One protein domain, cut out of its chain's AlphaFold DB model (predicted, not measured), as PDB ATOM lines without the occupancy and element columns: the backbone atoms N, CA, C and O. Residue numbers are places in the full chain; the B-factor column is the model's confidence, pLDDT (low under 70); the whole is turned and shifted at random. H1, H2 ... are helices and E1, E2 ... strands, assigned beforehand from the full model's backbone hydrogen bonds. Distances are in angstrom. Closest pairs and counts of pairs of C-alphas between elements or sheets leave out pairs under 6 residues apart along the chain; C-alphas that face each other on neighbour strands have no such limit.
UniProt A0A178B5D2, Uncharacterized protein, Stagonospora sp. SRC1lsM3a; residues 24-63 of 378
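This is residues 24 to 63 of the 378 residues of an uncharacterized protein of Stagonospora sp. SRC1lsM3a (UniProt A0A178B5D2). This domain has little regular structure: a two-stranded hairpin, E1 and E2, with a long folded loop, residues 32 to 47, at one end, and a short helix, H1, at the other. Residues 56 to 63 stick out as a free tail. The 40 printed residues hold E1, E2 and H1 in that order, an antiparallel sheet and a mixed class, with 14 residues in named elements. It is only just compact, close to loose, with a radius of gyration of the C-alphas of 10.7 A and spans of 28 by 23 by 17 A.

E1, residues 27 to 31, and E2, residues 48 to 52, form a hairpin, antiparallel at 147 degrees. N 28 and O 51 are within hydrogen-bond range at 2.8 A. H1, residues 53 to 56, follows E2 by a tight link; the closest C-alphas of E1 and H1, Met 27 and Arg 53, are 5.5 A apart. H1 is too short for an O i to N i+4 pair.

E1 is 12.9 A long from C-alpha 27 at (379.008, 224.054, 180.439), E2 13.2 A, and H1 5.8 A, ending at C-alpha 56 at (377.488, 213.468, 178.895).

The farthest C-alphas, Ser 45 and Glu 57, are 28.0 A apart. The printed part has no cut. The link E1 to E2 is long. Residues 55 to 63 have pLDDT under 70.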
ATOM      1  N   HIS A  24     386.726 221.787 181.229       81.31
ATOM      2  CA  HIS A  24     385.985 221.906 179.988       81.31
ATOM      3  C   HIS A  24     385.355 223.302 179.878       81.31
ATOM      4  O   HIS A  24     384.938 223.894 180.873       81.31
ATOM      5  N   LEU A  25     385.345 223.857 178.663       82.38
ATOM      6  CA  LEU A  25     384.859 225.220 178.403       82.38
ATOM      7  C   LEU A  25     383.343 225.269 178.177       82.38
ATOM      8  O   LEU A  25     382.724 226.299 178.441       82.38
ATOM      9  N   ASP A  26     382.757 224.163 177.718       84.12
ATOM     10  CA  ASP A  26     381.338 224.071 177.397       84.12
ATOM     11  C   ASP A  26     380.569 223.516 178.600       84.12
ATOM     12  O   ASP A  26     380.619 222.318 178.893       84.12
ATOM     13  N   MET A  27     379.861 224.401 179.302       85.19
ATOM     14  CA  MET A  27     379.008 224.054 180.439       85.19
ATOM     15  C   MET A  27     377.575 224.522 180.199       85.19
ATOM     16  O   MET A  27     377.360 225.709 179.932       85.19
ATOM     17  N   ASP A  28     376.602 223.626 180.351       87.88
ATOM     18  CA  ASP A  28     375.188 223.992 180.327       87.88
ATOM     19  C   ASP A  28     374.690 224.283 181.739       87.88
ATOM     20  O   ASP A  28     375.140 223.728 182.743       87.88
ATOM     21  N   ARG A  29     373.744 225.216 181.812       89.44
ATOM     22  CA  ARG A  29     373.100 225.612 183.056       89.44
ATOM     23  C   ARG A  29     371.827 224.793 183.228       89.44
ATOM     24  O   ARG A  29     370.843 225.046 182.538       89.44
ATOM     25  N   VAL A  30     371.833 223.858 184.167       86.44
ATOM     26  CA  VAL A  30     370.702 222.968 184.456       86.44
ATOM     27  C   VAL A  30     369.967 223.468 185.697       86.44
ATOM     28  O   VAL A  30     370.586 223.920 186.663       86.44
ATOM     29  N   PHE A  31     368.634 223.456 185.664       91.62
ATOM     30  CA  PHE A  31     367.803 223.840 186.804       91.62
ATOM     31  C   PHE A  31     367.330 222.599 187.564       91.62
ATOM     32  O   PHE A  31     366.574 221.791 187.030       91.62
ATOM     33  N   GLY A  32     367.727 222.483 188.831       86.75
ATOM     34  CA  GLY A  32     367.374 221.372 189.707       86.75
ATOM     35  C   GLY A  32     367.326 221.813 191.167       86.75
ATOM     36  O   GLY A  32     368.354 222.061 191.791       86.75
ATOM     37  N   ARG A  33     366.124 221.883 191.760       85.56
ATOM     38  CA  ARG A  33     365.956 222.244 193.188       85.56
ATOM     39  C   ARG A  33     366.445 221.164 194.156       85.56
ATOM     40  O   ARG A  33     366.695 221.455 195.324       85.56
ATOM     41  N   HIS A  34     366.556 219.929 193.678       86.81
ATOM     42  CA  HIS A  34     366.936 218.765 194.478       86.81
ATOM     43  C   HIS A  34     368.307 218.199 194.109       86.81
ATOM     44  O   HIS A  34     368.720 217.210 194.704       86.81
ATOM     45  N   GLN A  35     369.014 218.819 193.163       84.94
ATOM     46  CA  GLN A  35     370.363 218.397 192.814       84.94
ATOM     47  C   GLN A  35     371.379 219.029 193.773       84.94
ATOM     48  O   GLN A  35     371.242 220.177 194.210       84.94
ATOM     49  N   GLU A  36     372.402 218.257 194.116       88.44
ATOM     50  CA  GLU A  36     373.516 218.669 194.963       88.44
ATOM     51  C   GLU A  36     374.761 218.771 194.083       88.44
ATOM     52  O   GLU A  36     374.963 217.960 193.189       88.44
ATOM     53  N   CYS A  37     375.582 219.799 194.287       81.69
ATOM     54  CA  CYS A  37     376.805 219.954 193.507       81.69
ATOM     55  C   CYS A  37     377.781 218.815 193.837       81.69
ATOM     56  O   CYS A  37     378.232 218.738 194.976       81.69
ATOM     57  N   ASP A  38     378.190 218.009 192.858       77.56
ATOM     58  CA  ASP A  38     379.086 216.858 193.082       77.56
ATOM     59  C   ASP A  38     380.433 217.230 193.721       77.56
ATOM     60  O   ASP A  38     381.037 216.441 194.448       77.56
ATOM     61  N   VAL A  39     380.893 218.465 193.508       79.19
ATOM     62  CA  VAL A  39     382.160 218.960 194.064       79.19
ATOM     63  C   VAL A  39     382.043 219.286 195.555       79.19
ATOM     64  O   VAL A  39     382.979 219.042 196.321       79.19
ATOM     65  N   CYS A  40     380.926 219.881 195.986       83.06
ATOM     66  CA  CYS A  40     380.794 220.417 197.349       83.06
ATOM     67  C   CYS A  40     379.657 219.813 198.183       83.06
ATOM     68  O   CYS A  40     379.559 220.126 199.370       83.06
ATOM     69  N   GLY A  41     378.805 218.981 197.588       84.38
ATOM     70  CA  GLY A  41     377.615 218.376 198.192       84.38
ATOM     71  C   GLY A  41     376.539 219.379 198.615       84.38
ATOM     72  O   GLY A  41     375.620 219.026 199.345       84.38
ATOM     73  N   ARG A  42     376.655 220.659 198.234       86.19
ATOM     74  CA  ARG A  42     375.685 221.693 198.621       86.19
ATOM     75  C   ARG A  42     374.645 221.882 197.532       86.19
ATOM     76  O   ARG A  42     374.963 221.865 196.344       86.19
ATOM     77  N   ARG A  43     373.411 222.137 197.960       90.38
ATOM     78  CA  ARG A  43     372.320 222.544 197.072       90.38
ATOM     79  C   ARG A  43     372.539 223.981 196.600       90.38
ATOM     80  O   ARG A  43     372.907 224.830 197.421       90.38
ATOM     81  N   PRO A  44     372.318 224.285 195.312       89.88
ATOM     82  CA  PRO A  44     372.432 225.647 194.815       89.88
ATOM     83  C   PRO A  44     371.331 226.522 195.426       89.88
ATOM     84  O   PRO A  44     370.151 226.188 195.357       89.88
ATOM     85  N   SER A  45     371.694 227.683 195.977       86.12
ATOM     86  CA  SER A  45     370.723 228.630 196.555       86.12
ATOM     87  C   SER A  45     369.738 229.181 195.520       86.12
ATOM     88  O   SER A  45     368.622 229.556 195.864       86.12
ATOM     89  N   ILE A  46     370.145 229.207 194.249       89.88
ATOM     90  CA  ILE A  46     369.359 229.728 193.127       89.88
ATOM     91  C   ILE A  46     368.751 228.616 192.250       89.88
ATOM     92  O   ILE A  46     368.137 228.907 191.230       89.88
ATOM     93  N   GLY A  47     368.927 227.343 192.627       89.94
ATOM     94  CA  GLY A  47     368.379 226.195 191.891       89.94
ATOM     95  C   GLY A  47     369.090 225.848 190.580       89.94
ATOM     96  O   GLY A  47     368.617 224.969 189.872       89.94
ATOM     97  N   PHE A  48     370.202 226.508 190.243       90.88
ATOM     98  CA  PHE A  48     370.974 226.222 189.031       90.88
ATOM     99  C   PHE A  48     372.304 225.542 189.360       90.88
ATOM    100  O   PHE A  48     373.038 226.022 190.230       90.88
ATOM    101  N   LEU A  49     372.630 224.489 188.614       89.69
ATOM    102  CA  LEU A  49     373.950 223.861 188.554       89.69
ATOM    103  C   LEU A  49     374.532 224.029 187.148       89.69
ATOM    104  O   LEU A  49     373.804 224.252 186.182       89.69
ATOM    105  N   TYR A  50     375.857 223.985 187.059       86.69
ATOM    106  CA  TYR A  50     376.554 223.945 185.782       86.69
ATOM    107  C   TYR A  50     377.052 222.528 185.558       86.69
ATOM    108  O   TYR A  50     377.804 222.010 186.385       86.69
ATOM    109  N   GLU A  51     376.621 221.930 184.457       84.31
ATOM    110  CA  GLU A  51     377.032 220.601 184.027       84.31
ATOM    111  C   GLU A  51     377.902 220.729 182.778       84.31
ATOM    112  O   GLU A  51     377.610 221.505 181.869       84.31
ATOM    113  N   CYS A  52     379.008 219.996 182.747       85.81
ATOM    114  CA  CYS A  52     379.913 219.988 181.610       85.81
ATOM    115  C   CYS A  52     379.312 219.186 180.453       85.81
ATOM    116  O   CYS A  52     378.951 218.024 180.643       85.81
ATOM    117  N   ARG A  53     379.299 219.751 179.233       80.44
ATOM    118  CA  ARG A  53     378.718 219.043 178.081       80.44
ATOM    119  C   ARG A  53     379.471 217.784 177.675       80.44
ATOM    120  O   ARG A  53     378.906 216.861 177.100       80.44
ATOM    121  N   GLN A  54     380.766 217.773 177.951       76.69
ATOM    122  CA  GLN A  54     381.665 216.690 177.563       76.69
ATOM    123  C   GLN A  54     381.563 215.496 178.518       76.69
ATOM    124  O   GLN A  54     381.972 214.397 178.158       76.69
ATOM    125  N   ASP A  55     380.962 215.690 179.695       66.44
ATOM    126  CA  ASP A  55     380.747 214.620 180.668       66.44
ATOM    127  C   ASP A  55     379.468 213.814 180.342       66.44
ATOM    128  O   ASP A  55     379.250 212.753 180.916       66.44
ATOM    129  N   TRP A  56     378.644 214.247 179.372       63.56
ATOM    130  CA  TRP A  56     377.488 213.468 178.895       63.56
ATOM    131  C   TRP A  56     377.840 212.369 177.892       63.56
ATOM    132  O   TRP A  56     377.000 211.517 177.617       63.56
ATOM    133  N   GLU A  57     379.056 212.359 177.334       60.16
ATOM    134  CA  GLU A  57     379.508 211.226 176.509       60.16
ATOM    135  C   GLU A  57     379.846 210.000 177.364       60.16
ATOM    136  O   GLU A  57     379.820 208.873 176.870       60.16
ATOM    137  N   THR A  58     380.113 210.185 178.658       57.97
ATOM    138  CA  THR A  58     380.074 209.068 179.596       57.97
ATOM    139  C   THR A  58     378.620 208.827 179.957       57.97
ATOM    140  O   THR A  58     378.034 209.650 180.658       57.97
ATOM    141  N   GLN A  59     378.057 207.720 179.454       59.03
ATOM    142  CA  GLN A  59     376.811 207.111 179.938       59.03
ATOM    143  C   GLN A  59     376.666 207.438 181.423       59.03
ATOM    144  O   GLN A  59     377.551 207.104 182.221       59.03
ATOM    145  N   SER A  60     375.614 208.184 181.768       55.59
ATOM    146  CA  SER A  60     375.365 208.586 183.147       55.59
ATOM    147  C   SER A  60     375.498 207.352 184.030       55.59
ATOM    148  O   SER A  60     375.004 206.285 183.677       55.59
ATOM    149  N   LEU A  61     376.153 207.464 185.187       57.81
ATOM    150  CA  LEU A  61     376.236 206.350 186.139       57.81
ATOM    151  C   LEU A  61     374.835 205.808 186.479       57.81
ATOM    152  O   LEU A  61     374.695 204.638 186.807       57.81
ATOM    153  N   HIS A  62     373.800 206.645 186.358       60.94
ATOM    154  CA  HIS A  62     372.405 206.235 186.448       60.94
ATOM    155  C   HIS A  62     371.968 205.326 185.287       60.94
ATOM    156  O   HIS A  62     371.301 204.332 185.537       60.94
ATOM    157  N   ASP A  63     372.361 205.624 184.047       62.12
ATOM    158  CA  ASP A  63     372.082 204.774 182.881       62.12
ATOM    159  C   ASP A  63     372.853 203.453 182.968       62.12
ATOM    160  O   ASP A  63     372.269 202.396 182.765       62.12
TER     161      ASP A  63